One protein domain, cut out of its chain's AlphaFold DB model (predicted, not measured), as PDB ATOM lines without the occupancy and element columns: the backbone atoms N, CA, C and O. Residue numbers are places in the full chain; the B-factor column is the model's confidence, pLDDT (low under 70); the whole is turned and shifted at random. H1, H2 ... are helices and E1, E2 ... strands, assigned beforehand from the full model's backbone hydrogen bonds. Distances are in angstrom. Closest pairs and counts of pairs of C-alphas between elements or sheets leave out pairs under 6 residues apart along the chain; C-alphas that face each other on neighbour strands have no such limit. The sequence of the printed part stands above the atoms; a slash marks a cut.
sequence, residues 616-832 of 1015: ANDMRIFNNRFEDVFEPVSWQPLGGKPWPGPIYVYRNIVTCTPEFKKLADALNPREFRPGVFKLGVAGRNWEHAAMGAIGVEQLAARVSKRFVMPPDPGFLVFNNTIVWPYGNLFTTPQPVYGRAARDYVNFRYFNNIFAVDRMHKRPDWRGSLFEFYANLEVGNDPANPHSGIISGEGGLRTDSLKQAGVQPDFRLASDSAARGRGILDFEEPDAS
ATOM      1  N   ALA A 616     -22.445  50.707 107.188       95.56
ATOM      2  CA  ALA A 616     -21.911  50.614 108.542       95.56
ATOM      3  C   ALA A 616     -22.561  49.441 109.291       95.56
ATOM      4  O   ALA A 616     -23.765  49.196 109.177       95.56
ATOM      5  N   ASN A 617     -21.759  48.701 110.046       89.88
ATOM      6  CA  ASN A 617     -22.165  47.483 110.733       89.88
ATOM      7  C   ASN A 617     -21.661  47.501 112.179       89.88
ATOM      8  O   ASN A 617     -20.481  47.753 112.424       89.88
ATOM      9  N   ASP A 618     -22.562  47.234 113.127       85.44
ATOM     10  CA  ASP A 618     -22.292  47.340 114.567       85.44
ATOM     11  C   ASP A 618     -21.720  48.718 114.947       85.44
ATOM     12  O   ASP A 618     -20.662  48.849 115.563       85.44
ATOM     13  N   MET A 619     -22.416  49.774 114.517       95.19
ATOM     14  CA  MET A 619     -22.051  51.151 114.844       95.19
ATOM     15  C   MET A 619     -22.800  51.624 116.089       95.19
ATOM     16  O   MET A 619     -24.008  51.412 116.221       95.19
ATOM     17  N   ARG A 620     -22.092  52.297 117.000       91.31
ATOM     18  CA  ARG A 620     -22.637  52.788 118.272       91.31
ATOM     19  C   ARG A 620     -22.433  54.290 118.405       91.31
ATOM     20  O   ARG A 620     -21.304  54.763 118.347       91.31
ATOM     21  N   ILE A 621     -23.522  55.010 118.643       96.50
ATOM     22  CA  ILE A 621     -23.584  56.463 118.795       96.50
ATOM     23  C   ILE A 621     -24.160  56.746 120.181       96.50
ATOM     24  O   ILE A 621     -25.366  56.602 120.394       96.50
ATOM     25  N   PHE A 622     -23.315  57.091 121.149       87.19
ATOM     26  CA  PHE A 622     -23.773  57.219 122.531       87.19
ATOM     27  C   PHE A 622     -23.055  58.268 123.353       87.19
ATOM     28  O   PHE A 622     -21.920  58.611 123.074       87.19
ATOM     29  N   ASN A 623     -23.691  58.774 124.400       80.62
ATOM     30  CA  ASN A 623     -23.114  59.818 125.244       80.62
ATOM     31  C   ASN A 623     -22.652  61.066 124.477       80.62
ATOM     32  O   ASN A 623     -21.705  61.724 124.892       80.62
ATOM     33  N   ASN A 624     -23.282  61.396 123.349       89.06
ATOM     34  CA  ASN A 624     -22.976  62.616 122.608       89.06
ATOM     35  C   ASN A 624     -23.980  63.722 122.944       89.06
ATOM     36  O   ASN A 624     -25.139  63.457 123.281       89.06
ATOM     37  N   ARG A 625     -23.535  64.968 122.783       87.38
ATOM     38  CA  ARG A 625     -24.377  66.161 122.788       87.38
ATOM     39  C   ARG A 625     -24.494  66.701 121.369       87.38
ATOM     40  O   ARG A 625     -23.483  66.946 120.717       87.38
ATOM     41  N   PHE A 626     -25.724  66.909 120.921       97.00
ATOM     42  CA  PHE A 626     -26.055  67.556 119.658       97.00
ATOM     43  C   PHE A 626     -26.782  68.863 119.957       97.00
ATOM     44  O   PHE A 626     -27.817  68.848 120.619       97.00
ATOM     45  N   GLU A 627     -26.257  69.982 119.468       94.00
ATOM     46  CA  GLU A 627     -26.841  71.306 119.678       94.00
ATOM     47  C   GLU A 627     -26.913  72.080 118.359       94.00
ATOM     48  O   GLU A 627     -25.910  72.218 117.666       94.00
ATOM     49  N   ASP A 628     -28.090  72.579 117.984       93.50
ATOM     50  CA  ASP A 628     -28.279  73.359 116.747       93.50
ATOM     51  C   ASP A 628     -27.783  72.648 115.475       93.50
ATOM     52  O   ASP A 628     -27.198  73.232 114.564       93.50
ATOM     53  N   VAL A 629     -28.016  71.341 115.418       94.06
ATOM     54  CA  VAL A 629     -27.717  70.483 114.271       94.06
ATOM     55  C   VAL A 629     -28.979  70.250 113.448       94.06
ATOM     56  O   VAL A 629     -29.962  69.764 113.987       94.06
ATOM     57  N   PHE A 630     -28.970  70.508 112.139       89.62
ATOM     58  CA  PHE A 630     -30.175  70.312 111.315       89.62
ATOM     59  C   PHE A 630     -30.716  68.878 111.416       89.62
ATOM     60  O   PHE A 630     -31.905  68.692 111.663       89.62
ATOM     61  N   GLU A 631     -29.849  67.878 111.242       92.75
ATOM     62  CA  GLU A 631     -30.214  66.461 111.369       92.75
ATOM     63  C   GLU A 631     -29.055  65.704 112.060       92.75
ATOM     64  O   GLU A 631     -28.023  65.439 111.436       92.75
ATOM     65  N   PRO A 632     -29.170  65.450 113.380       96.50
ATOM     66  CA  PRO A 632     -28.173  64.779 114.213       96.50
ATOM     67  C   PRO A 632     -27.712  63.409 113.720       96.50
ATOM     68  O   PRO A 632     -26.509  63.162 113.668       96.50
ATOM     69  N   VAL A 633     -28.648  62.521 113.372       97.50
ATOM     70  CA  VAL A 633     -28.325  61.154 112.944       97.50
ATOM     71  C   VAL A 633     -28.996  60.852 111.611       97.50
ATOM     72  O   VAL A 633     -30.214  61.015 111.475       97.50
ATOM     73  N   SER A 634     -28.207  60.366 110.653       96.31
ATOM     74  CA  SER A 634     -28.696  59.930 109.347       96.31
ATOM     75  C   SER A 634     -28.603  58.417 109.152       96.31
ATOM     76  O   SER A 634     -27.660  57.757 109.594       96.31
ATOM     77  N   TRP A 635     -29.619  57.875 108.485       95.31
ATOM     78  CA  TRP A 635     -29.688  56.525 107.942       95.31
ATOM     79  C   TRP A 635     -30.387  56.604 106.573       95.31
ATOM     80  O   TRP A 635     -31.607  56.500 106.442       95.31
ATOM     81  N   GLN A 636     -29.611  56.873 105.533       92.12
ATOM     82  CA  GLN A 636     -30.049  57.178 104.175       92.12
ATOM     83  C   GLN A 636     -29.238  56.437 103.087       92.12
ATOM     84  O   GLN A 636     -28.674  57.070 102.188       92.12
ATOM     85  N   PRO A 637     -29.124  55.097 103.139       92.06
ATOM     86  CA  PRO A 637     -28.222  54.360 102.258       92.06
ATOM     87  C   PRO A 637     -28.483  54.639 100.772       92.06
ATOM     88  O   PRO A 637     -29.626  54.761 100.314       92.06
ATOM     89  N   LEU A 638     -27.392  54.700 100.012       88.50
ATOM     90  CA  LEU A 638     -27.355  54.936  98.570       88.50
ATOM     91  C   LEU A 638     -26.913  53.697  97.774       88.50
ATOM     92  O   LEU A 638     -27.172  53.648  96.573       88.50
ATOM     93  N   GLY A 639     -26.260  52.722  98.423       86.50
ATOM     94  CA  GLY A 639     -25.642  51.543  97.791       86.50
ATOM     95  C   GLY A 639     -26.484  50.258  97.774       86.50
ATOM     96  O   GLY A 639     -26.064  49.252  97.200       86.50
ATOM     97  N   GLY A 640     -27.676  50.258  98.372       86.19
ATOM     98  CA  GLY A 640     -28.512  49.066  98.523       86.19
ATOM     99  C   GLY A 640     -28.050  48.139  99.652       86.19
ATOM    100  O   GLY A 640     -27.579  48.593 100.690       86.19
ATOM    101  N   LYS A 641     -28.230  46.824  99.473       83.81
ATOM    102  CA  LYS A 641     -27.856  45.810 100.472       83.81
ATOM    103  C   LYS A 641     -26.343  45.499 100.469       83.81
ATOM    104  O   LYS A 641     -25.752  45.499  99.391       83.81
ATOM    105  N   PRO A 642     -25.751  45.109 101.620       85.38
ATOM    106  CA  PRO A 642     -26.393  44.976 102.933       85.38
ATOM    107  C   PRO A 642     -26.820  46.340 103.475       85.38
ATOM    108  O   PRO A 642     -26.082  47.303 103.359       85.38
ATOM    109  N   TRP A 643     -28.030  46.442 104.022       88.50
ATOM    110  CA  TRP A 643     -28.462  47.707 104.615       88.50
ATOM    111  C   TRP A 643     -27.566  48.050 105.818       88.50
ATOM    112  O   TRP A 643     -27.095  47.114 106.470       88.50
ATOM    113  N   PRO A 644     -27.340  49.338 106.137       94.31
ATOM    114  CA  PRO A 644     -26.554  49.692 107.307       94.31
ATOM    115  C   PRO A 644     -27.229  49.170 108.578       94.31
ATOM    116  O   PRO A 644     -28.428  49.368 108.790       94.31
ATOM    117  N   GLY A 645     -26.457  48.481 109.408       88.19
ATOM    118  CA  GLY A 645     -26.877  47.972 110.702       88.19
ATOM    119  C   GLY A 645     -26.192  46.666 111.122       88.19
ATOM    120  O   GLY A 645     -25.504  46.029 110.318       88.19
ATOM    121  N   PRO A 646     -26.353  46.269 112.395       85.00
ATOM    122  CA  PRO A 646     -27.139  46.980 113.408       85.00
ATOM    123  C   PRO A 646     -26.513  48.318 113.822       85.00
ATOM    124  O   PRO A 646     -25.290  48.468 113.796       85.00
ATOM    125  N   ILE A 647     -27.364  49.288 114.165       94.19
ATOM    126  CA  ILE A 647     -26.976  50.632 114.615       94.19
ATOM    127  C   ILE A 647     -27.613  50.892 115.980       94.19
ATOM    128  O   ILE A 647     -28.810  50.670 116.158       94.19
ATOM    129  N   TYR A 648     -26.830  51.412 116.921       89.50
ATOM    130  CA  TYR A 648     -27.284  51.731 118.271       89.50
ATOM    131  C   TYR A 648     -27.102  53.222 118.544       89.50
ATOM    132  O   TYR A 648     -25.981  53.722 118.500       89.50
ATOM    133  N   VAL A 649     -28.186  53.917 118.874       95.81
ATOM    134  CA  VAL A 649     -28.201  55.338 119.235       95.81
ATOM    135  C   VAL A 649     -28.766  55.468 120.640       95.81
ATOM    136  O   VAL A 649     -29.973  55.333 120.842       95.81
ATOM    137  N   TYR A 650     -27.919  55.701 121.638       87.25
ATOM    138  CA  TYR A 650     -28.392  55.683 123.019       87.25
ATOM    139  C   TYR A 650     -27.685  56.650 123.940       87.25
ATOM    140  O   TYR A 650     -26.528  56.984 123.728       87.25
ATOM    141  N   ARG A 651     -28.372  57.089 124.995       82.25
ATOM    142  CA  ARG A 651     -27.802  58.029 125.968       82.25
ATOM    143  C   ARG A 651     -27.222  59.288 125.312       82.25
ATOM    144  O   ARG A 651     -26.167  59.758 125.710       82.25
ATOM    145  N   ASN A 652     -27.859  59.815 124.272       88.81
ATOM    146  CA  ASN A 652     -27.481  61.098 123.685       88.81
ATOM    147  C   ASN A 652     -28.431  62.201 124.157       88.81
ATOM    148  O   ASN A 652     -29.601  61.943 124.455       88.81
ATOM    149  N   ILE A 653     -27.920  63.428 124.169       87.00
ATOM    150  CA  ILE A 653     -28.688  64.643 124.431       87.00
ATOM    151  C   ILE A 653     -28.754  65.440 123.133       87.00
ATOM    152  O   ILE A 653     -27.724  65.766 122.544       87.00
ATOM    153  N   VAL A 654     -29.965  65.751 122.684       95.69
ATOM    154  CA  VAL A 654     -30.221  66.562 121.491       95.69
ATOM    155  C   VAL A 654     -31.013  67.793 121.912       95.69
ATOM    156  O   VAL A 654     -32.099  67.655 122.474       95.69
ATOM    157  N   THR A 655     -30.485  68.986 121.652       92.25
ATOM    158  CA  THR A 655     -31.083  70.269 122.052       92.25
ATOM    159  C   THR A 655     -31.022  71.294 120.928       92.25
ATOM    160  O   THR A 655     -30.093  71.281 120.126       92.25
ATOM    161  N   CYS A 656     -31.954  72.242 120.892       89.44
ATOM    162  CA  CYS A 656     -31.835  73.412 120.022       89.44
ATOM    163  C   CYS A 656     -32.099  74.722 120.765       89.44
ATOM    164  O   CYS A 656     -32.859  74.776 121.734       89.44
ATOM    165  N   THR A 657     -31.447  75.780 120.298       87.12
ATOM    166  CA  THR A 657     -31.544  77.136 120.829       87.12
ATOM    167  C   THR A 657     -32.722  77.899 120.204       87.12
ATOM    168  O   THR A 657     -33.257  77.512 119.155       87.12
ATOM    169  N   PRO A 658     -33.154  79.022 120.805       82.81
ATOM    170  CA  PRO A 658     -34.106  79.936 120.170       82.81
ATOM    171  C   PRO A 658     -33.635  80.469 118.805       82.81
ATOM    172  O   PRO A 658     -34.459  80.782 117.944       82.81
ATOM    173  N   GLU A 659     -32.328  80.562 118.569       78.56
ATOM    174  CA  GLU A 659     -31.739  80.951 117.287       78.56
ATOM    175  C   GLU A 659     -32.066  79.923 116.198       78.56
ATOM    176  O   GLU A 659     -32.471  80.304 115.095       78.56
ATOM    177  N   PHE A 660     -32.007  78.628 116.524       84.25
ATOM    178  CA  PHE A 660     -32.428  77.564 115.613       84.25
ATOM    179  C   PHE A 660     -33.903  77.699 115.211       84.25
ATOM    180  O   PHE A 660     -34.264  77.414 114.069       84.25
ATOM    181  N   LYS A 661     -34.772  78.196 116.102       82.69
ATOM    182  CA  LYS A 661     -36.177  78.468 115.761       82.69
ATOM    183  C   LYS A 661     -36.301  79.458 114.605       82.69
ATOM    184  O   LYS A 661     -37.076  79.223 113.681       82.69
ATOM    185  N   LYS A 662     -35.552  80.567 114.658       77.25
ATOM    186  CA  LYS A 662     -35.592  81.614 113.619       77.25
ATOM    187  C   LYS A 662     -35.209  81.038 112.259       77.25
ATOM    188  O   LYS A 662     -35.885  81.300 111.268       77.25
ATOM    189  N   LEU A 663     -34.168  80.209 112.251       81.38
ATOM    190  CA  LEU A 663     -33.745  79.440 111.089       81.38
ATOM    191  C   LEU A 663     -34.869  78.505 110.606       81.38
ATOM    192  O   LEU A 663     -35.287  78.603 109.454       81.38
ATOM    193  N   ALA A 664     -35.409  77.646 111.473       80.81
ATOM    194  CA  ALA A 664     -36.459  76.689 111.119       80.81
ATOM    195  C   ALA A 664     -37.709  77.368 110.520       80.81
ATOM    196  O   ALA A 664     -38.256  76.893 109.522       80.81
ATOM    197  N   ASP A 665     -38.122  78.518 111.061       78.88
ATOM    198  CA  ASP A 665     -39.257  79.312 110.568       78.88
ATOM    199  C   ASP A 665     -39.016  79.930 109.174       78.88
ATOM    200  O   ASP A 665     -39.966  80.316 108.479       78.88
ATOM    201  N   ALA A 666     -37.756  80.056 108.755       78.44
ATOM    202  CA  ALA A 666     -37.358  80.608 107.465       78.44
ATOM    203  C   ALA A 666     -37.102  79.526 106.394       78.44
ATOM    204  O   ALA A 666     -37.055  79.842 105.202       78.44
ATOM    205  N   LEU A 667     -37.042  78.245 106.772       79.44
ATOM    206  CA  LEU A 667     -36.782  77.097 105.887       79.44
ATOM    207  C   LEU A 667     -38.013  76.557 105.128       79.44
ATOM    208  O   LEU A 667     -37.963  75.465 104.574       79.44
ATOM    209  N   ASN A 668     -39.103  77.329 105.041       75.94
ATOM    210  CA  ASN A 668     -40.397  76.887 104.498       75.94
ATOM    211  C   ASN A 668     -40.908  75.619 105.219       75.94
ATOM    212  O   ASN A 668     -40.943  74.538 104.631       75.94
ATOM    213  N   PRO A 669     -41.356  75.742 106.483       71.56
ATOM    214  CA  PRO A 669     -41.666  74.604 107.358       71.56
ATOM    215  C   PRO A 669     -42.768  73.661 106.845       71.56
ATOM    216  O   PRO A 669     -42.897  72.545 107.348       71.56
ATOM    217  N   ARG A 670     -43.562  74.078 105.844       74.50
ATOM    218  CA  ARG A 670     -44.521  73.195 105.153       74.50
ATOM    219  C   ARG A 670     -43.816  72.172 104.263       74.50
ATOM    220  O   ARG A 670     -44.242  71.023 104.190       74.50
ATOM    221  N   GLU A 671     -42.740  72.596 103.612       76.56
ATOM    222  CA  GLU A 671     -41.993  71.817 102.630       76.56
ATOM    223  C   GLU A 671     -40.770  71.136 103.249       76.56
ATOM    224  O   GLU A 671     -40.518  69.955 102.998       76.56
ATOM    225  N   PHE A 672     -40.035  71.832 104.116       82.88
ATOM    226  CA  PHE A 672     -38.865  71.301 104.804       82.88
ATOM    227  C   PHE A 672     -38.811  71.799 106.245       82.88
ATOM    228  O   PHE A 672     -38.828  72.995 106.517       82.88
ATOM    229  N   ARG A 673     -38.723  70.854 107.178       83.94
ATOM    230  CA  ARG A 673     -38.488  71.136 108.588       83.94
ATOM    231  C   ARG A 673     -37.484  70.102 109.092       83.94
ATOM    232  O   ARG A 673     -37.811  68.913 109.008       83.94
ATOM    233  N   PRO A 674     -36.291  70.525 109.546       86.81
ATOM    234  CA  PRO A 674     -35.266  69.593 109.991       86.81
ATOM    235  C   PRO A 674     -35.792  68.701 111.120       86.81
ATOM    236  O   PRO A 674     -36.582  69.148 111.965       86.81
ATOM    237  N   GLY A 675     -35.405  67.430 111.092       91.94
ATOM    238  CA  GLY A 675     -35.763  66.457 112.108       91.94
ATOM    239  C   GLY A 675     -34.543  65.767 112.691       91.94
ATOM    240  O   GLY A 675     -33.457  65.805 112.125       91.94
ATOM    241  N   VAL A 676     -34.735  65.127 113.841       95.44
ATOM    242  CA  VAL A 676     -33.619  64.540 114.592       95.44
ATOM    243  C   VAL A 676     -33.008  63.337 113.871       95.44
ATOM    244  O   VAL A 676     -31.789  63.158 113.857       95.44
ATOM    245  N   PHE A 677     -33.867  62.545 113.229       95.69
ATOM    246  CA  PHE A 677     -33.476  61.401 112.419       95.69
ATOM    247  C   PHE A 677     -33.789  61.654 110.943       95.69
ATOM    248  O   PHE A 677     -34.957  61.765 110.536       95.69
ATOM    249  N   LYS A 678     -32.742  61.692 110.120       93.88
ATOM    250  CA  LYS A 678     -32.857  61.683 108.662       93.88
ATOM    251  C   LYS A 678     -32.852  60.239 108.185       93.88
ATOM    252  O   LYS A 678     -31.823  59.580 108.162       93.88
ATOM    253  N   LEU A 679     -34.023  59.724 107.833       91.50
ATOM    254  CA  LEU A 679     -34.178  58.355 107.340       91.50
ATOM    255  C   LEU A 679     -34.538  58.398 105.852       91.50
ATOM    256  O   LEU A 679     -35.357  59.226 105.458       91.50
ATOM    257  N   GLY A 680     -33.986  57.532 105.002       88.81
ATOM    258  CA  GLY A 680     -34.394  57.533 103.593       88.81
ATOM    259  C   GLY A 680     -33.817  56.418 102.730       88.81
ATOM    260  O   GLY A 680     -32.650  56.084 102.822       88.81
ATOM    261  N   VAL A 681     -34.604  55.879 101.801       86.94
ATOM    262  CA  VAL A 681     -34.102  54.884 100.841       86.94
ATOM    263  C   VAL A 681     -34.590  55.233  99.451       86.94
ATOM    264  O   VAL A 681     -35.658  54.814  98.988       86.94
ATOM    265  N   ALA A 682     -33.772  56.028  98.767       84.75
ATOM    266  CA  ALA A 682     -34.066  56.494  97.424       84.75
ATOM    267  C   ALA A 682     -34.175  55.323  96.433       84.75
ATOM    268  O   ALA A 682     -33.513  54.290  96.569       84.75
ATOM    269  N   GLY A 683     -34.993  55.505  95.392       80.75
ATOM    270  CA  GLY A 683     -35.221  54.503  94.348       80.75
ATOM    271  C   GLY A 683     -33.951  53.992  93.667       80.75
ATOM    272  O   GLY A 683     -33.893  52.815  93.314       80.75
ATOM    273  N   ARG A 684     -32.921  54.845  93.585       85.25
ATOM    274  CA  ARG A 684     -31.599  54.527  93.029       85.25
ATOM    275  C   ARG A 684     -30.916  53.318  93.671       85.25
ATOM    276  O   ARG A 684     -30.135  52.652  93.010       85.25
ATOM    277  N   ASN A 685     -31.250  52.975  94.920       87.44
ATOM    278  CA  ASN A 685     -30.719  51.769  95.562       87.44
ATOM    279  C   ASN A 685     -31.000  50.508  94.720       87.44
ATOM    280  O   ASN A 685     -30.173  49.604  94.677       87.44
ATOM    281  N   TRP A 686     -32.128  50.452  94.000       85.81
ATOM    282  CA  TRP A 686     -32.501  49.301  93.164       85.81
ATOM    283  C   TRP A 686     -31.815  49.239  91.799       85.81
ATOM    284  O   TRP A 686     -31.878  48.198  91.144       85.81
ATOM    285  N   GLU A 687     -31.113  50.298  91.404       87.00
ATOM    286  CA  GLU A 687     -30.289  50.316  90.192       87.00
ATOM    287  C   GLU A 687     -28.999  49.500  90.382       87.00
ATOM    288  O   GLU A 687     -28.390  49.060  89.409       87.00
ATOM    289  N   HIS A 688     -28.613  49.213  91.630       84.75
ATOM    290  CA  HIS A 688     -27.477  48.352  91.935       84.75
ATOM    291  C   HIS A 688     -27.770  46.878  91.623       84.75
ATOM    292  O   HIS A 688     -28.864  46.359  91.868       84.75
ATOM    293  N   ALA A 689     -26.748  46.160  91.143       81.50
ATOM    294  CA  ALA A 689     -26.852  44.753  90.749       81.50
ATOM    295  C   ALA A 689     -27.368  43.842  91.877       81.50
ATOM    296  O   ALA A 689     -28.261  43.026  91.648       81.50
ATOM    297  N   ALA A 690     -26.881  44.038  93.109       75.62
ATOM    298  CA  ALA A 690     -27.320  43.288  94.290       75.62
ATOM    299  C   ALA A 690     -28.805  43.508  94.636       75.62
ATOM    300  O   ALA A 690     -29.422  42.685  95.310       75.62
ATOM    301  N   MET A 691     -29.391  44.602  94.149       80.12
ATOM    302  CA  MET A 691     -30.781  44.984  94.389       80.12
ATOM    303  C   MET A 691     -31.712  44.651  93.213       80.12
ATOM    304  O   MET A 691     -32.931  44.799  93.324       80.12
ATOM    305  N   GLY A 692     -31.156  44.135  92.112       75.25
ATOM    306  CA  GLY A 692     -31.896  43.683  90.936       75.25
ATOM    307  C   GLY A 692     -31.617  44.458  89.648       75.25
ATOM    308  O   GLY A 692     -32.136  44.031  88.624       75.25
ATOM    309  N   ALA A 693     -30.805  45.524  89.680       84.50
ATOM    310  CA  ALA A 693     -30.442  46.353  88.520       84.50
ATOM    311  C   ALA A 693     -31.648  46.891  87.725       84.50
ATOM    312  O   ALA A 693     -31.706  46.788  86.500       84.50
ATOM    313  N   ILE A 694     -32.628  47.452  88.430       79.31
ATOM    314  CA  ILE A 694     -33.862  47.964  87.829       79.31
ATOM    315  C   ILE A 694     -34.174  49.383  88.300       79.31
ATOM    316  O   ILE A 694     -34.045  49.714  89.479       79.31
ATOM    317  N   GLY A 695     -34.672  50.211  87.381       72.12
ATOM    318  CA  GLY A 695     -35.087  51.581  87.684       72.12
ATOM    319  C   GLY A 695     -36.247  51.632  88.681       72.12
ATOM    320  O   GLY A 695     -37.032  50.683  88.799       72.12
ATOM    321  N   VAL A 696     -36.375  52.745  89.410       67.06
ATOM    322  CA  VAL A 696     -37.375  52.911  90.483       67.06
ATOM    323  C   VAL A 696     -38.812  52.640  90.017       67.06
ATOM    324  O   VAL A 696     -39.553  51.984  90.749       67.06
ATOM    325  N   GLU A 697     -39.146  53.007  88.777       64.75
ATOM    326  CA  GLU A 697     -40.480  52.872  88.166       64.75
ATOM    327  C   GLU A 697     -40.935  51.416  87.968       64.75
ATOM    328  O   GLU A 697     -42.129  51.119  87.883       64.75
ATOM    329  N   GLN A 698     -39.993  50.471  87.920       65.06
ATOM    330  CA  GLN A 698     -40.296  49.057  87.713       65.06
ATOM    331  C   GLN A 698     -40.671  48.391  89.039       65.06
ATOM    332  O   GLN A 698     -39.810  47.936  89.787       65.06
ATOM    333  N   LEU A 699     -41.963  48.339  89.362       53.06
ATOM    334  CA  LEU A 699     -42.445  47.805  90.648       53.06
ATOM    335  C   LEU A 699     -42.089  46.324  90.873       53.06
ATOM    336  O   LEU A 699     -41.894  45.913  92.017       53.06
ATOM    337  N   ALA A 700     -41.962  45.538  89.801       52.25
ATOM    338  CA  ALA A 700     -41.490  44.159  89.868       52.25
ATOM    339  C   ALA A 700     -39.975  44.133  90.128       52.25
ATOM    340  O   ALA A 700     -39.178  44.426  89.241       52.25
ATOM    341  N   ALA A 701     -39.583  43.786  91.355       57.72
ATOM    342  CA  ALA A 701     -38.200  43.790  91.819       57.72
ATOM    343  C   ALA A 701     -37.834  42.486  92.526       57.72
ATOM    344  O   ALA A 701     -38.638  41.957  93.288       57.72
ATOM    345  N   ARG A 702     -36.595  42.003  92.332       52.22
ATOM    346  CA  ARG A 702     -36.060  40.842  93.072       52.22
ATOM    347  C   ARG A 702     -35.940  41.109  94.571       52.22
ATOM    348  O   ARG A 702     -36.158  40.211  95.376       52.22
ATOM    349  N   VAL A 703     -35.606  42.345  94.934       63.69
ATOM    350  CA  VAL A 703     -35.551  42.820  96.317       63.69
ATOM    351  C   VAL A 703     -36.734  43.748  96.547       63.69
ATOM    352  O   VAL A 703     -36.943  44.662  95.751       63.69
ATOM    353  N   SER A 704     -37.502  43.523  97.622       67.62
ATOM    354  CA  SER A 704     -38.680  44.343  97.942       67.62
ATOM    355  C   SER A 704     -38.334  45.820  97.884       67.62
ATOM    356  O   SER A 704     -37.463  46.259  98.620       67.62
ATOM    357  N   LYS A 705     -39.028  46.567  97.024       71.38
ATOM    358  CA  LYS A 705     -38.960  48.027  96.995       71.38
ATOM    359  C   LYS A 705     -39.728  48.639  98.151       71.38
ATOM    360  O   LYS A 705     -39.374  49.714  98.589       71.38
ATOM    361  N   ARG A 706     -40.757  47.966  98.661       70.50
ATOM    362  CA  ARG A 706     -41.585  48.492  99.744       70.50
ATOM    363  C   ARG A 706     -40.888  48.368 101.096       70.50
ATOM    364  O   ARG A 706     -40.883  49.344 101.814       70.50
ATOM    365  N   PHE A 707     -40.259  47.238 101.426       70.06
ATOM    366  CA  PHE A 707     -39.694  47.017 102.769       70.06
ATOM    367  C   PHE A 707     -38.205  47.283 102.838       70.06
ATOM    368  O   PHE A 707     -37.420  46.701 102.085       70.06
ATOM    369  N   VAL A 708     -37.830  48.095 103.815       76.50
ATOM    370  CA  VAL A 708     -36.453  48.377 104.178       76.50
ATOM    371  C   VAL A 708     -36.251  47.929 105.616       76.50
ATOM    372  O   VAL A 708     -37.011  48.314 106.500       76.50
ATOM    373  N   MET A 709     -35.236  47.100 105.834       77.12
ATOM    374  CA  MET A 709     -34.972  46.483 107.126       77.12
ATOM    375  C   MET A 709     -33.461  46.475 107.396       77.12
ATOM    376  O   MET A 709     -32.754  45.751 106.687       77.12
ATOM    377  N   PRO A 710     -32.942  47.261 108.356       77.19
ATOM    378  CA  PRO A 710     -31.588  47.102 108.864       77.19
ATOM    379  C   PRO A 710     -31.369  45.675 109.402       77.19
ATOM    380  O   PRO A 710     -32.313  45.069 109.924       77.19
ATOM    381  N   PRO A 711     -30.142  45.135 109.282       74.50
ATOM    382  CA  PRO A 711     -29.774  43.848 109.866       74.50
ATOM    383  C   PRO A 711     -30.014  43.804 111.374       74.50
ATOM    384  O   PRO A 711     -29.902  44.827 112.052       74.50
ATOM    385  N   ASP A 712     -30.286  42.608 111.894       56.94
ATOM    386  CA  ASP A 712     -30.532  42.408 113.318       56.94
ATOM    387  C   ASP A 712     -29.344  42.817 114.203       56.94
ATOM    388  O   ASP A 712     -28.185  42.658 113.805       56.94
ATOM    389  N   PRO A 713     -29.621  43.320 115.421       59.19
ATOM    390  CA  PRO A 713     -30.951  43.563 116.006       59.19
ATOM    391  C   PRO A 713     -31.698  44.822 115.510       59.19
ATOM    392  O   PRO A 713     -32.739  45.146 116.070       59.19
ATOM    393  N   GLY A 714     -31.202  45.531 114.491       74.75
ATOM    394  CA  GLY A 714     -31.908  46.639 113.836       74.75
ATOM    395  C   GLY A 714     -31.267  48.011 114.037       74.75
ATOM    396  O   GLY A 714     -30.076  48.135 114.327       74.75
ATOM    397  N   PHE A 715     -32.072  49.059 113.852       86.06
ATOM    398  CA  PHE A 715     -31.730  50.440 114.199       86.06
ATOM    399  C   PHE A 715     -32.412  50.783 115.526       86.06
ATOM    400  O   PHE A 715     -33.633  50.952 115.583       86.06
ATOM    401  N   LEU A 716     -31.632  50.822 116.602       83.94
ATOM    402  CA  LEU A 716     -32.136  50.912 117.969       83.94
ATOM    403  C   LEU A 716     -31.836  52.284 118.564       83.94
ATOM    404  O   LEU A 716     -30.677  52.682 118.657       83.94
ATOM    405  N   VAL A 717     -32.879  52.978 119.009       93.44
ATOM    406  CA  VAL A 717     -32.810  54.311 119.608       93.44
ATOM    407  C   VAL A 717     -33.393  54.268 121.012       93.44
ATOM    408  O   VAL A 717     -34.606  54.123 121.178       93.44
ATOM    409  N   PHE A 718     -32.557  54.407 122.037       84.44
ATOM    410  CA  PHE A 718     -33.040  54.272 123.409       84.44
ATOM    411  C   PHE A 718     -32.314  55.114 124.440       84.44
ATOM    412  O   PHE A 718     -31.143  55.443 124.285       84.44
ATOM    413  N   ASN A 719     -33.011  55.470 125.517       80.25
ATOM    414  CA  ASN A 719     -32.440  56.263 126.606       80.25
ATOM    415  C   ASN A 719     -31.824  57.589 126.134       80.25
ATOM    416  O   ASN A 719     -30.892  58.095 126.748       80.25
ATOM    417  N   ASN A 720     -32.328  58.173 125.049       89.19
ATOM    418  CA  ASN A 720     -31.932  59.508 124.614       89.19
ATOM    419  C   ASN A 720     -32.894  60.552 125.181       89.19
ATOM    420  O   ASN A 720     -34.086  60.280 125.356       89.19
ATOM    421  N   THR A 721     -32.390  61.764 125.387       90.12
ATOM    422  CA  THR A 721     -33.234  62.945 125.568       90.12
ATOM    423  C   THR A 721     -33.138  63.813 124.339       90.12
ATOM    424  O   THR A 721     -32.059  64.241 123.933       90.12
ATOM    425  N   ILE A 722     -34.298  64.107 123.773       95.31
ATOM    426  CA  ILE A 722     -34.437  64.900 122.568       95.31
ATOM    427  C   ILE A 722     -35.362  66.069 122.882       95.31
ATOM    428  O   ILE A 722     -36.582  65.915 122.908       95.31
ATOM    429  N   VAL A 723     -34.777  67.241 123.110       91.94
ATOM    430  CA  VAL A 723     -35.487  68.512 123.268       91.94
ATOM    431  C   VAL A 723     -35.321  69.326 121.993       91.94
ATOM    432  O   VAL A 723     -34.383  70.099 121.825       91.94
ATOM    433  N   TRP A 724     -36.260  69.127 121.075       90.94
ATOM    434  CA  TRP A 724     -36.264  69.701 119.735       90.94
ATOM    435  C   TRP A 724     -37.616  70.349 119.373       90.94
ATOM    436  O   TRP A 724     -38.234  69.991 118.365       90.94
ATOM    437  N   PRO A 725     -38.113  71.318 120.166       86.56
ATOM    438  CA  PRO A 725     -39.480  71.836 120.048       86.56
ATOM    439  C   PRO A 725     -39.764  72.563 118.725       86.56
ATOM    440  O   PRO A 725     -40.916  72.834 118.400       86.56
ATOM    441  N   TYR A 726     -38.727  72.906 117.955       84.94
ATOM    442  CA  TYR A 726     -38.856  73.649 116.701       84.94
ATOM    443  C   TYR A 726     -38.704  72.782 115.451       84.94
ATOM    444  O   TYR A 726     -38.875  73.296 114.345       84.94
ATOM    445  N   GLY A 727     -38.459  71.481 115.592       87.38
ATOM    446  CA  GLY A 727     -38.366  70.548 114.471       87.38
ATOM    447  C   GLY A 727     -39.119  69.247 114.721       87.38
ATOM    448  O   GLY A 727     -39.813  69.089 115.723       87.38
ATOM    449  N   ASN A 728     -38.995  68.323 113.776       91.00
ATOM    450  CA  ASN A 728     -39.697  67.043 113.839       91.00
ATOM    451  C   ASN A 728     -38.830  65.949 114.478       91.00
ATOM    452  O   ASN A 728     -37.610  66.078 114.559       91.00
ATOM    453  N   LEU A 729     -39.433  64.811 114.829       93.50
ATOM    454  CA  LEU A 729     -38.649  63.604 115.108       93.50
ATOM    455  C   LEU A 729     -37.937  63.107 113.837       93.50
ATOM    456  O   LEU A 729     -36.744  62.818 113.872       93.50
ATOM    457  N   PHE A 730     -38.652  63.064 112.709       93.44
ATOM    458  CA  PHE A 730     -38.126  62.635 111.411       93.44
ATOM    459  C   PHE A 730     -38.125  63.775 110.394       93.44
ATOM    460  O   PHE A 730     -39.150  64.440 110.222       93.44
ATOM    461  N   THR A 731     -37.027  63.949 109.647       90.00
ATOM    462  CA  THR A 731     -37.005  64.915 108.535       90.00
ATOM    463  C   THR A 731     -37.992  64.498 107.444       90.00
ATOM    464  O   THR A 731     -38.999  65.171 107.223       90.00
ATOM    465  N   THR A 732     -37.729  63.401 106.726       84.25
ATOM    466  CA  THR A 732     -38.663  62.770 105.774       84.25
ATOM    467  C   THR A 732     -38.164  61.362 105.420       84.25
ATOM    468  O   THR A 732     -37.199  61.270 104.668       84.25
ATOM    469  N   PRO A 733     -38.831  60.280 105.865       80.81
ATOM    470  CA  PRO A 733     -38.555  58.901 105.439       80.81
ATOM    471  C   PRO A 733     -38.865  58.662 103.955       80.81
ATOM    472  O   PRO A 733     -39.971  58.292 103.580       80.81
ATOM    473  N   GLN A 734     -37.919  58.920 103.056       77.88
ATOM    474  CA  GLN A 734     -38.233  58.958 101.623       77.88
ATOM    475  C   GLN A 734     -38.292  57.572 100.956       77.88
ATOM    476  O   GLN A 734     -37.404  56.748 101.198       77.88
ATOM    477  N   PRO A 735     -39.221  57.366 100.000       77.38
ATOM    478  CA  PRO A 735     -40.507  58.069  99.803       77.38
ATOM    479  C   PRO A 735     -41.626  57.614 100.771       77.38
ATOM    480  O   PRO A 735     -41.747  56.430 101.077       77.38
ATOM    481  N   VAL A 736     -42.510  58.543 101.169       77.06
ATOM    482  CA  VAL A 736     -43.614  58.296 102.131       77.06
ATOM    483  C   VAL A 736     -44.999  58.026 101.505       77.06
ATOM    484  O   VAL A 736     -45.929  57.701 102.236       77.06
ATOM    485  N   TYR A 737     -45.190  58.171 100.185       74.88
ATOM    486  CA  TYR A 737     -46.488  57.948  99.516       74.88
ATOM    487  C   TYR A 737     -46.347  57.373  98.099       74.88
ATOM    488  O   TYR A 737     -45.264  57.349  97.514       74.88
ATOM    489  N   GLY A 738     -47.476  56.931  97.534       72.94
ATOM    490  CA  GLY A 738     -47.560  56.365  96.188       72.94
ATOM    491  C   GLY A 738     -47.122  54.900  96.119       72.94
ATOM    492  O   GLY A 738     -46.795  54.276  97.124       72.94
ATOM    493  N   ARG A 739     -47.099  54.333  94.906       65.69
ATOM    494  CA  ARG A 739     -46.709  52.921  94.688       65.69
ATOM    495  C   ARG A 739     -45.260  52.620  95.085       65.69
ATOM    496  O   ARG A 739     -44.906  51.459  95.262       65.69
ATOM    497  N   ALA A 740     -44.439  53.659  95.216       70.81
ATOM    498  CA  ALA A 740     -43.059  53.566  95.651       70.81
ATOM    499  C   ALA A 740     -42.872  53.855  97.149       70.81
ATOM    500  O   ALA A 740     -41.726  53.872  97.571       70.81
ATOM    501  N   ALA A 741     -43.923  54.066  97.951       77.06
ATOM    502  CA  ALA A 741     -43.769  54.283  99.392       77.06
ATOM    503  C   ALA A 741     -42.921  53.179 100.054       77.06
ATOM    504  O   ALA A 741     -42.959  52.014  99.633       77.06
ATOM    505  N   ARG A 742     -42.132  53.561 101.063       77.56
ATOM    506  CA  ARG A 742     -41.264  52.653 101.817       77.56
ATOM    507  C   ARG A 742     -41.812  52.422 103.206       77.56
ATOM    508  O   ARG A 742     -42.180  53.368 103.899       77.56
ATOM    509  N   ASP A 743     -41.780  51.158 103.590       73.38
ATOM    510  CA  ASP A 743     -42.029  50.697 104.927       73.38
ATOM    511  C   ASP A 743     -40.713  50.297 105.620       73.38
ATOM    512  O   ASP A 743     -39.977  49.443 105.123       73.38
ATOM    513  N   TYR A 744     -40.417  50.930 106.751       77.62
ATOM    514  CA  TYR A 744     -39.225  50.752 107.576       77.62
ATOM    515  C   TYR A 744     -39.542  49.760 108.693       77.62
ATOM    516  O   TYR A 744     -40.413  50.027 109.512       77.62
ATOM    517  N   VAL A 745     -38.849  48.625 108.700       71.25
ATOM    518  CA  VAL A 745     -39.011  47.512 109.650       71.25
ATOM    519  C   VAL A 745     -37.763  47.426 110.518       71.25
ATOM    520  O   VAL A 745     -36.684  47.678 110.000       71.25
ATOM    521  N   ASN A 746     -37.869  47.013 111.784       69.19
ATOM    522  CA  ASN A 746     -36.712  46.854 112.684       69.19
ATOM    523  C   ASN A 746     -36.033  48.189 113.056       69.19
ATOM    524  O   ASN A 746     -34.818  48.271 113.241       69.19
ATOM    525  N   PHE A 747     -36.840  49.246 113.142       82.12
ATOM    526  CA  PHE A 747     -36.455  50.550 113.674       82.12
ATOM    527  C   PHE A 747     -37.214  50.772 114.976       82.12
ATOM    528  O   PHE A 747     -38.435  50.954 114.955       82.12
ATOM    529  N   ARG A 748     -36.497  50.741 116.100       80.00
ATOM    530  CA  ARG A 748     -37.093  50.717 117.439       80.00
ATOM    531  C   ARG A 748     -36.663  51.923 118.252       80.00
ATOM    532  O   ARG A 748     -35.477  52.221 118.342       80.00
ATOM    533  N   TYR A 749     -37.634  52.565 118.884       86.62
ATOM    534  CA  TYR A 749     -37.486  53.765 119.692       86.62
ATOM    535  C   TYR A 749     -38.090  53.502 121.063       86.62
ATOM    536  O   TYR A 749     -39.312  53.444 121.200       86.62
ATOM    537  N   PHE A 750     -37.267  53.336 122.091       80.06
ATOM    538  CA  PHE A 750     -37.788  53.007 123.411       80.06
ATOM    539  C   PHE A 750     -37.086  53.711 124.554       80.06
ATOM    540  O   PHE A 750     -35.897  54.000 124.501       80.06
ATOM    541  N   ASN A 751     -37.841  53.973 125.615       79.06
ATOM    542  CA  ASN A 751     -37.317  54.577 126.831       79.06
ATOM    543  C   ASN A 751     -36.614  55.937 126.611       79.06
ATOM    544  O   ASN A 751     -35.635  56.266 127.278       79.06
ATOM    545  N   ASN A 752     -37.079  56.726 125.641       88.94
ATOM    546  CA  ASN A 752     -36.560  58.060 125.341       88.94
ATOM    547  C   ASN A 752     -37.457  59.155 125.929       88.94
ATOM    548  O   ASN A 752     -38.641  58.930 126.189       88.94
ATOM    549  N   ILE A 753     -36.910  60.365 126.055       91.75
ATOM    550  CA  ILE A 753     -37.681  61.595 126.261       91.75
ATOM    551  C   ILE A 753     -37.739  62.338 124.925       91.75
ATOM    552  O   ILE A 753     -36.705  62.739 124.391       91.75
ATOM    553  N   PHE A 754     -38.943  62.531 124.391       95.25
ATOM    554  CA  PHE A 754     -39.185  63.253 123.146       95.25
ATOM    555  C   PHE A 754     -39.986  64.525 123.416       95.25
ATOM    556  O   PHE A 754     -41.191  64.462 123.643       95.25
ATOM    557  N   ALA A 755     -39.326  65.677 123.340       93.12
ATOM    558  CA  ALA A 755     -39.943  66.996 123.308       93.12
ATOM    559  C   ALA A 755     -39.733  67.620 121.921       93.12
ATOM    560  O   ALA A 755     -38.824  68.422 121.717       93.12
ATOM    561  N   VAL A 756     -40.534  67.195 120.944       92.06
ATOM    562  CA  VAL A 756     -40.439  67.594 119.526       92.06
ATOM    563  C   VAL A 756     -41.732  68.276 119.079       92.06
ATOM    564  O   VAL A 756     -42.770  68.038 119.681       92.06
ATOM    565  N   ASP A 757     -41.722  69.072 118.002       87.88
ATOM    566  CA  ASP A 757     -42.960  69.709 117.499       87.88
ATOM    567  C   ASP A 757     -44.005  68.669 117.068       87.88
ATOM    568  O   ASP A 757     -45.195  68.788 117.352       87.88
ATOM    569  N   ARG A 758     -43.549  67.653 116.327       89.12
ATOM    570  CA  ARG A 758     -44.347  66.515 115.862       89.12
ATOM    571  C   ARG A 758     -43.447  65.398 115.351       89.12
ATOM    572  O   ARG A 758     -42.272  65.597 115.060       89.12
ATOM    573  N   MET A 759     -44.029  64.222 115.139       90.06
ATOM    574  CA  MET A 759     -43.316  63.090 114.542       90.06
ATOM    575  C   MET A 759     -42.784  63.397 113.127       90.06
ATOM    576  O   MET A 759     -41.653  63.046 112.802       90.06
ATOM    577  N   HIS A 760     -43.576  64.067 112.285       89.81
ATOM    578  CA  HIS A 760     -43.230  64.376 110.895       89.81
ATOM    579  C   HIS A 760     -44.013  65.585 110.369       89.81
ATOM    580  O   HIS A 760     -45.128  65.847 110.821       89.81
ATOM    581  N   LYS A 761     -43.471  66.295 109.367       87.00
ATOM    582  CA  LYS A 761     -44.075  67.517 108.797       87.00
ATOM    583  C   LYS A 761     -45.486  67.311 108.231       87.00
ATOM    584  O   LYS A 761     -46.320  68.210 108.307       87.00
ATOM    585  N   ARG A 762     -45.760  66.134 107.661       85.69
ATOM    586  CA  ARG A 762     -47.049  65.823 107.030       85.69
ATOM    587  C   ARG A 762     -48.077  65.342 108.059       85.69
ATOM    588  O   ARG A 762     -47.812  64.321 108.683       85.69
ATOM    589  N   PRO A 763     -49.245  65.997 108.190       84.94
ATOM    590  CA  PRO A 763     -50.243  65.684 109.213       84.94
ATOM    591  C   PRO A 763     -51.029  64.391 108.960       84.94
ATOM    592  O   PRO A 763     -51.726  63.929 109.857       84.94
ATOM    593  N   ASP A 764     -50.970  63.825 107.757       84.56
ATOM    594  CA  ASP A 764     -51.611  62.564 107.357       84.56
ATOM    595  C   ASP A 764     -50.689  61.348 107.536       84.56
ATOM    596  O   ASP A 764     -51.155  60.210 107.570       84.56
ATOM    597  N   TRP A 765     -49.379  61.566 107.673       84.75
ATOM    598  CA  TRP A 765     -48.412  60.477 107.751       84.75
ATOM    599  C   TRP A 765     -48.325  59.924 109.172       84.75
ATOM    600  O   TRP A 765     -47.770  60.546 110.067       84.75
ATOM    601  N   ARG A 766     -48.848  58.720 109.384       73.94
ATOM    602  CA  ARG A 766     -48.856  58.051 110.696       73.94
ATOM    603  C   ARG A 766     -47.619  57.193 110.967       73.94
ATOM    604  O   ARG A 766     -47.624  56.418 111.914       73.94
ATOM    605  N   GLY A 767     -46.568  57.334 110.161       68.25
ATOM    606  CA  GLY A 767     -45.370  56.512 110.276       68.25
ATOM    607  C   GLY A 767     -45.305  55.363 109.284       68.25
ATOM    608  O   GLY A 767     -46.117  55.241 108.369       68.25
ATOM    609  N   SER A 768     -44.293  54.535 109.501       68.00
ATOM    610  CA  SER A 768     -44.156  53.211 108.911       68.00
ATOM    611  C   SER A 768     -44.252  52.144 110.015       68.00
ATOM    612  O   SER A 768     -44.793  52.437 111.076       68.00
ATOM    613  N   LEU A 769     -43.707  50.940 109.820       68.56
ATOM    614  CA  LEU A 769     -43.547  49.879 110.821       68.56
ATOM    615  C   LEU A 769     -42.443  50.229 111.847       68.56
ATOM    616  O   LEU A 769     -41.675  49.370 112.273       68.56
ATOM    617  N   PHE A 770     -42.364  51.512 112.219       77.50
ATOM    618  CA  PHE A 770     -41.561  52.005 113.327       77.50
ATOM    619  C   PHE A 770     -42.183  51.552 114.641       77.50
ATOM    620  O   PHE A 770     -43.401  51.578 114.820       77.50
ATOM    621  N   GLU A 771     -41.325  51.186 115.573       74.62
ATOM    622  CA  GLU A 771     -41.707  50.574 116.831       74.62
ATOM    623  C   GLU A 771     -41.391  51.539 117.984       74.62
ATOM    624  O   GLU A 771     -40.237  51.930 118.159       74.62
ATOM    625  N   PHE A 772     -42.404  51.942 118.760       78.19
ATOM    626  CA  PHE A 772     -42.264  52.864 119.895       78.19
ATOM    627  C   PHE A 772     -42.738  52.210 121.199       78.19
ATOM    628  O   PHE A 772     -43.869  51.723 121.250       78.19
ATOM    629  N   TYR A 773     -41.919  52.255 122.259       75.50
ATOM    630  CA  TYR A 773     -42.267  51.687 123.573       75.50
ATOM    631  C   TYR A 773     -41.756  52.526 124.738       75.50
ATOM    632  O   TYR A 773     -40.607  52.965 124.743       75.50
ATOM    633  N   ALA A 774     -42.574  52.670 125.775       78.88
ATOM    634  CA  ALA A 774     -42.184  53.250 127.059       78.88
ATOM    635  C   ALA A 774     -41.518  54.642 126.979       78.88
ATOM    636  O   ALA A 774     -40.859  55.065 127.930       78.88
ATOM    637  N   ASN A 775     -41.695  55.382 125.881       83.38
ATOM    638  CA  ASN A 775     -41.132  56.721 125.747       83.38
ATOM    639  C   ASN A 775     -41.971  57.722 126.550       83.38
ATOM    640  O   ASN A 775     -43.173  57.538 126.753       83.38
ATOM    641  N   LEU A 776     -41.340  58.811 126.976       91.69
ATOM    642  CA  LEU A 776     -42.027  59.994 127.470       91.69
ATOM    643  C   LEU A 776     -42.143  61.003 126.329       91.69
ATOM    644  O   LEU A 776     -41.148  61.558 125.869       91.69
ATOM    645  N   GLU A 777     -43.368  61.262 125.900       93.56
ATOM    646  CA  GLU A 777     -43.687  62.303 124.927       93.56
ATOM    647  C   GLU A 777     -44.083  63.583 125.674       93.56
ATOM    648  O   GLU A 777     -45.022  63.599 126.475       93.56
ATOM    649  N   VAL A 778     -43.332  64.654 125.445       92.06
ATOM    650  CA  VAL A 778     -43.455  65.930 126.149       92.06
ATOM    651  C   VAL A 778     -43.866  67.013 125.170       92.06
ATOM    652  O   VAL A 778     -43.169  67.257 124.193       92.06
ATOM    653  N   GLY A 779     -44.947  67.723 125.479       77.81
ATOM    654  CA  GLY A 779     -45.360  68.891 124.714       77.81
ATOM    655  C   GLY A 779     -45.826  68.525 123.313       77.81
ATOM    656  O   GLY A 779     -45.084  68.627 122.346       77.81
ATOM    657  N   ASN A 780     -47.104  68.178 123.208       69.44
ATOM    658  CA  ASN A 780     -47.792  68.123 121.931       69.44
ATOM    659  C   ASN A 780     -48.984  69.058 121.964       69.44
ATOM    660  O   ASN A 780     -49.826  68.956 122.854       69.44
ATOM    661  N   ASP A 781     -49.080  69.904 120.942       76.31
ATOM    662  CA  ASP A 781     -50.328  70.570 120.592       76.31
ATOM    663  C   ASP A 781     -51.462  69.519 120.599       76.31
ATOM    664  O   ASP A 781     -51.325  68.485 119.934       76.31
ATOM    665  N   PRO A 782     -52.565  69.710 121.347       74.12
ATOM    666  CA  PRO A 782     -53.714  68.810 121.301       74.12
ATOM    667  C   PRO A 782     -54.265  68.610 119.880       74.12
ATOM    668  O   PRO A 782     -54.859  67.571 119.598       74.12
ATOM    669  N   ALA A 783     -54.032  69.570 118.976       82.19
ATOM    670  CA  ALA A 783     -54.356  69.466 117.558       82.19
ATOM    671  C   ALA A 783     -53.293  68.718 116.722       82.19
ATOM    672  O   ALA A 783     -53.505  68.501 115.526       82.19
ATOM    673  N   ASN A 784     -52.161  68.305 117.307       86.25
ATOM    674  CA  ASN A 784     -51.137  67.523 116.618       86.25
ATOM    675  C   ASN A 784     -51.708  66.147 116.222       86.25
ATOM    676  O   ASN A 784     -52.002  65.322 117.088       86.25
ATOM    677  N   PRO A 785     -51.801  65.827 114.921       84.31
ATOM    678  CA  PRO A 785     -52.359  64.558 114.463       84.31
ATOM    679  C   PRO A 785     -51.492  63.329 114.790       84.31
ATOM    680  O   PRO A 785     -51.937  62.204 114.564       84.31
ATOM    681  N   HIS A 786     -50.264  63.520 115.285       88.25
ATOM    682  CA  HIS A 786     -49.353  62.447 115.711       88.25
ATOM    683  C   HIS A 786     -49.332  62.224 117.227       88.25
ATOM    684  O   HIS A 786     -48.540  61.425 117.722       88.25
ATOM    685  N   SER A 787     -50.188  62.939 117.953       86.06
ATOM    686  CA  SER A 787     -50.276  62.913 119.408       86.06
ATOM    687  C   SER A 787     -50.472  61.491 119.941       86.06
ATOM    688  O   SER A 787     -51.472  60.846 119.628       86.06
ATOM    689  N   GLY A 788     -49.523  60.996 120.742       85.38
ATOM    690  CA  GLY A 788     -49.571  59.653 121.329       85.38
ATOM    691  C   GLY A 788     -48.887  58.552 120.513       85.38
ATOM    692  O   GLY A 788     -48.769  57.434 121.003       85.38
ATOM    693  N   ILE A 789     -48.429  58.831 119.288       86.56
ATOM    694  CA  ILE A 789     -47.768  57.811 118.454       86.56
ATOM    695  C   ILE A 789     -46.356  57.520 118.975       86.56
ATOM    696  O   ILE A 789     -45.978  56.359 119.109       86.56
ATOM    697  N   ILE A 790     -45.576  58.563 119.277       88.38
ATOM    698  CA  ILE A 790     -44.153  58.413 119.624       88.38
ATOM    699  C   ILE A 790     -43.922  58.055 121.098       88.38
ATOM    700  O   ILE A 790     -42.850  57.549 121.432       88.38
ATOM    701  N   SER A 791     -44.911  58.263 121.978       84.81
ATOM    702  CA  SER A 791     -44.894  57.680 123.331       84.81
ATOM    703  C   SER A 791     -44.931  56.150 123.263       84.81
ATOM    704  O   SER A 791     -44.165  55.483 123.964       84.81
ATOM    705  N   GLY A 792     -45.732  55.601 122.345       77.25
ATOM    706  CA  GLY A 792     -45.796  54.168 122.093       77.25
ATOM    707  C   GLY A 792     -46.443  53.371 123.228       77.25
ATOM    708  O   GLY A 792     -46.958  53.923 124.202       77.25
ATOM    709  N   GLU A 793     -46.432  52.045 123.108       74.44
ATOM    710  CA  GLU A 793     -47.025  51.166 124.121       74.44
ATOM    711  C   GLU A 793     -46.282  51.299 125.463       74.44
ATOM    712  O   GLU A 793     -45.052  51.294 125.513       74.44
ATOM    713  N   GLY A 794     -47.026  51.465 126.562       72.25
ATOM    714  CA  GLY A 794     -46.453  51.713 127.893       72.25
ATOM    715  C   GLY A 794     -45.784  53.086 128.059       72.25
ATOM    716  O   GLY A 794     -45.159  53.342 129.091       72.25
ATOM    717  N   GLY A 795     -45.883  53.964 127.055       82.25
ATOM    718  CA  GLY A 795     -45.366  55.326 127.098       82.25
ATOM    719  C   GLY A 795     -46.186  56.265 127.979       82.25
ATOM    720  O   GLY A 795     -47.356  56.023 128.277       82.25
ATOM    721  N   LEU A 796     -45.556  57.364 128.386       90.25
ATOM    722  CA  LEU A 796     -46.171  58.438 129.164       90.25
ATOM    723  C   LEU A 796     -46.248  59.719 128.341       90.25
ATOM    724  O   LEU A 796     -45.509  59.910 127.372       90.25
ATOM    725  N   ARG A 797     -47.142  60.617 128.757       92.88
ATOM    726  CA  ARG A 797     -47.352  61.905 128.104       92.88
ATOM    727  C   ARG A 797     -47.473  63.025 129.120       92.88
ATOM    728  O   ARG A 797     -48.119  62.853 130.151       92.88
ATOM    729  N   THR A 798     -46.878  64.166 128.799       93.00
ATOM    730  CA  THR A 798     -46.983  65.407 129.580       93.00
ATOM    731  C   THR A 798     -47.041  66.610 128.641       93.00
ATOM    732  O   THR A 798     -46.574  66.536 127.505       93.00
ATOM    733  N   ASP A 799     -47.587  67.731 129.102       90.19
ATOM    734  CA  ASP A 799     -47.774  68.937 128.287       90.19
ATOM    735  C   ASP A 799     -46.511  69.807 128.226       90.19
ATOM    736  O   ASP A 799     -46.367  70.651 127.345       90.19
ATOM    737  N   SER A 800     -45.573  69.629 129.162       90.62
ATOM    738  CA  SER A 800     -44.324  70.395 129.210       90.62
ATOM    739  C   SER A 800     -43.226  69.661 129.975       90.62
ATOM    740  O   SER A 800     -43.512  68.838 130.843       90.62
ATOM    741  N   LEU A 801     -41.963  70.025 129.715       89.50
ATOM    742  CA  LEU A 801     -40.808  69.498 130.459       89.50
ATOM    743  C   LEU A 801     -40.955  69.742 131.968       89.50
ATOM    744  O   LEU A 801     -40.696  68.850 132.770       89.50
ATOM    745  N   LYS A 802     -41.491  70.907 132.353       90.38
ATOM    746  CA  LYS A 802     -41.784  71.230 133.754       90.38
ATOM    747  C   LYS A 802     -42.781  70.248 134.380       90.38
ATOM    748  O   LYS A 802     -42.559  69.797 135.495       90.38
ATOM    749  N   GLN A 803     -43.866  69.909 133.681       91.81
ATOM    750  CA  GLN A 803     -44.854  68.940 134.175       91.81
ATOM    751  C   GLN A 803     -44.296  67.514 134.205       91.81
ATOM    752  O   GLN A 803     -44.651  66.740 135.087       91.81
ATOM    753  N   ALA A 804     -43.382  67.179 133.294       90.12
ATOM    754  CA  ALA A 804     -42.603  65.948 133.380       90.12
ATOM    755  C   ALA A 804     -41.651  65.908 134.586       90.12
ATOM    756  O   ALA A 804     -41.052  64.865 134.837       90.12
ATOM    757  N   GLY A 805     -41.491  67.002 135.336       87.19
ATOM    758  CA  GLY A 805     -40.532  67.104 136.433       87.19
ATOM    759  C   GLY A 805     -39.084  67.255 135.957       87.19
ATOM    760  O   GLY A 805     -38.175  66.932 136.716       87.19
ATOM    761  N   VAL A 806     -38.875  67.722 134.720       86.31
ATOM    762  CA  VAL A 806     -37.563  68.090 134.166       86.31
ATOM    763  C   VAL A 806     -37.333  69.583 134.402       86.31
ATOM    764  O   VAL A 806     -38.112  70.428 133.949       86.31
ATOM    765  N   GLN A 807     -36.273  69.913 135.136       82.50
ATOM    766  CA  GLN A 807     -35.887  71.287 135.453       82.50
ATOM    767  C   GLN A 807     -35.168  71.959 134.263       82.50
ATOM    768  O   GLN A 807     -34.694  71.268 133.360       82.50
ATOM    769  N   PRO A 808     -35.070  73.305 134.223       78.12
ATOM    770  CA  PRO A 808     -34.375  74.015 133.143       78.12
ATOM    771  C   PRO A 808     -32.887  73.664 132.994       78.12
ATOM    772  O   PRO A 808     -32.344  73.796 131.903       78.12
ATOM    773  N   ASP A 809     -32.237  73.230 134.075       73.38
ATOM    774  CA  ASP A 809     -30.855  72.733 134.098       73.38
ATOM    775  C   ASP A 809     -30.765  71.223 133.819       73.38
ATOM    776  O   ASP A 809     -29.728  70.621 134.067       73.38
ATOM    777  N   PHE A 810     -31.845  70.622 133.307       76.75
ATOM    778  CA  PHE A 810     -31.990  69.196 133.014       76.75
ATOM    779  C   PHE A 810     -32.011  68.263 134.243       76.75
ATOM    780  O   PHE A 810     -32.155  67.057 134.080       76.75
ATOM    781  N   ARG A 811     -32.008  68.770 135.481       78.00
ATOM    782  CA  ARG A 811     -32.170  67.909 136.667       78.00
ATOM    783  C   ARG A 811     -33.591  67.384 136.838       78.00
ATOM    784  O   ARG A 811     -34.565  68.026 136.433       78.00
ATOM    785  N   LEU A 812     -33.730  66.239 137.507       79.50
ATOM    786  CA  LEU A 812     -35.030  65.613 137.765       79.50
ATOM    787  C   LEU A 812     -35.585  65.884 139.164       79.50
ATOM    788  O   LEU A 812     -34.909  65.707 140.176       79.50
ATOM    789  N   ALA A 813     -36.874  66.228 139.237       81.88
ATOM    790  CA  ALA A 813     -37.628  66.194 140.490       81.88
ATOM    791  C   ALA A 813     -37.745  64.756 141.041       81.88
ATOM    792  O   ALA A 813     -37.637  63.771 140.302       81.88
ATOM    793  N   SER A 814     -37.981  64.617 142.350       79.81
ATOM    794  CA  SER A 814     -38.103  63.313 143.027       79.81
ATOM    795  C   SER A 814     -39.230  62.432 142.482       79.81
ATOM    796  O   SER A 814     -39.121  61.212 142.487       79.81
ATOM    797  N   ASP A 815     -40.294  63.057 141.993       82.81
ATOM    798  CA  ASP A 815     -41.515  62.458 141.452       82.81
ATOM    799  C   ASP A 815     -41.613  62.587 139.921       82.81
ATOM    800  O   ASP A 815     -42.674  62.377 139.336       82.81
ATOM    801  N   SER A 816     -40.509  62.942 139.258       87.00
ATOM    802  CA  SER A 816     -40.499  63.191 137.820       87.00
ATOM    803  C   SER A 816     -40.930  61.968 136.999       87.00
ATOM    804  O   SER A 816     -40.387  60.872 137.146       87.00
ATOM    805  N   ALA A 817     -41.834  62.191 136.039       85.69
ATOM    806  CA  ALA A 817     -42.257  61.196 135.048       85.69
ATOM    807  C   ALA A 817     -41.137  60.798 134.064       85.69
ATOM    808  O   ALA A 817     -41.240  59.781 133.373       85.69
ATOM    809  N   ALA A 818     -40.075  61.603 133.990       83.44
ATOM    810  CA  ALA A 818     -38.886  61.339 133.196       83.44
ATOM    811  C   ALA A 818     -37.889  60.395 133.893       83.44
ATOM    812  O   ALA A 818     -36.973  59.910 133.238       83.44
ATOM    813  N   ARG A 819     -38.066  60.069 135.184       78.75
ATOM    814  CA  ARG A 819     -37.216  59.075 135.862       78.75
ATOM    815  C   ARG A 819     -37.278  57.719 135.147       78.75
ATOM    816  O   ARG A 819     -38.353  57.258 134.760       78.75
ATOM    817  N   GLY A 820     -36.105  57.111 134.959       70.06
ATOM    818  CA  GLY A 820     -35.926  55.855 134.222       70.06
ATOM    819  C   GLY A 820     -36.077  55.968 132.701       70.06
ATOM    820  O   GLY A 820     -36.055  54.943 132.028       70.06
ATOM    821  N   ARG A 821     -36.229  57.182 132.147       74.56
ATOM    822  CA  ARG A 821     -36.351  57.458 130.705       74.56
ATOM    823  C   ARG A 821     -35.304  58.474 130.271       74.56
ATOM    824  O   ARG A 821     -35.043  59.441 130.978       74.56
ATOM    825  N   GLY A 822     -34.772  58.312 129.062       69.25
ATOM    826  CA  GLY A 822     -33.784  59.241 128.511       69.25
ATOM    827  C   GLY A 822     -32.508  59.346 129.353       69.25
ATOM    828  O   GLY A 822     -32.241  58.503 130.205       69.25
ATOM    829  N   ILE A 823     -31.721  60.393 129.096       67.81
ATOM    830  CA  ILE A 823     -30.680  60.896 130.003       67.81
ATOM    831  C   ILE A 823     -30.703  62.418 129.986       67.81
ATOM    832  O   ILE A 823     -30.899  63.012 128.932       67.81
ATOM    833  N   LEU A 824     -30.526  63.079 131.117       64.44
ATOM    834  CA  LEU A 824     -30.675  64.536 131.163       64.44
ATOM    835  C   LEU A 824     -29.392  65.239 131.603       64.44
ATOM    836  O   LEU A 824     -29.042  66.270 131.038       64.44
ATOM    837  N   ASP A 825     -28.638  64.597 132.489       64.06
ATOM    838  CA  ASP A 825     -27.252  64.916 132.801       64.06
ATOM    839  C   ASP A 825     -26.428  63.615 132.761       64.06
ATOM    840  O   ASP A 825     -26.925  62.537 133.102       64.06
ATOM    841  N   PHE A 826     -25.177  63.701 132.312       59.72
ATOM    842  CA  PHE A 826     -24.238  62.583 132.369       59.72
ATOM    843  C   PHE A 826     -23.749  62.310 133.796       59.72
ATOM    844  O   PHE A 826     -23.375  61.171 134.085       59.72
ATOM    845  N   GLU A 827     -23.747  63.328 134.664       52.28
ATOM    846  CA  GLU A 827     -23.244  63.250 136.040       52.28
ATOM    847  C   GLU A 827     -24.281  62.735 137.049       52.28
ATOM    848  O   GLU A 827     -23.890  62.300 138.130       52.28
ATOM    849  N   GLU A 828     -25.580  62.721 136.716       52.06
ATOM    850  CA  GLU A 828     -26.630  62.155 137.572       52.06
ATOM    851  C   GLU A 828     -26.692  60.620 137.410       52.06
ATOM    852  O   GLU A 828     -27.209  60.124 136.401       52.06
ATOM    853  N   PRO A 829     -26.218  59.824 138.395       42.84
ATOM    854  CA  PRO A 829     -26.184  58.363 138.283       42.84
ATOM    855  C   PRO A 829     -27.593  57.780 138.091       42.84
ATOM    856  O   PRO A 829     -27.770  56.827 137.332       42.84
ATOM    857  N   ASP A 830     -28.595  58.422 138.707       40.66
ATOM    858  CA  ASP A 830     -30.003  58.011 138.750       40.66
ATOM    859  C   ASP A 830     -30.736  58.065 137.395       40.66
ATOM    860  O   ASP A 830     -31.725  57.357 137.210       40.66
ATOM    861  N   ALA A 831     -30.258  58.835 136.409       41.09
ATOM    862  CA  ALA A 831     -30.912  58.915 135.096       41.09
ATOM    863  C   ALA A 831     -30.599  57.708 134.187       41.09
ATOM    864  O   ALA A 831     -31.311  57.464 133.216       41.09
ATOM    865  N   SER A 832     -29.541  56.940 134.490       38.22
ATOM    866  CA  SER A 832     -29.057  55.833 133.644       38.22
ATOM    867  C   SER A 832     -29.059  54.452 134.308       38.22
ATOM    868  O   SER A 832     -28.843  53.458 133.621       38.22
TER     869      SER A 832
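What this domain is: This is residues 616 to 832 of the 1015 residues of the protein "DUF1565 domain-containing protein" of Victivallis vadensis (UniProt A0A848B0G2). With little regular structure, 69 of 217 printed residues in named elements, the chain winds in stacked turns: parallel sheet E1-E4-E7-E9-E11 makes one wall, and a branched, twisted parallel sheet of the other strands bends round the rest. H2 with residues 688 to 714, and residues 799 to 832, make opposite ends. The order is E1 to E5, H1, E6, H2, E7 to E13; mixed class, compact, radius of gyration of the C-alphas 17.7 A, spans 57 by 36 by 30 A.

Where its parts are: E1, residues 619 to 622, begins at C-alpha (-22.051, 51.151, 114.844). E4 is 647 to 650, H1 658 to 666, H2 683 to 687. E8, 721 to 730, spans 15.0 A. E13, 796 to 798, ends at (-46.983, 65.407, 129.580).

How they stand to each other: E1 and E4 are parallel neighbours, N 648 to O 619 2.9 A. E8 bends by 122 degrees at residue 726. H1 only grazes the branched sheet, closest C-alphas Lys 661 and Tyr 726, 5.6 A. H1 has every O i to N i+4 pair within hydrogen-bond range; H2 has 0 of 1, but 2 of 2 O i to N i+3.

The domain as a whole: The farthest C-alphas, Ala 693 and Ser 814, are 57.6 A apart. The printed part has no cut. The link H2 to E7, 27 residues, is long. pLDDT is under 70 for 28 residues, among them 822 to 832.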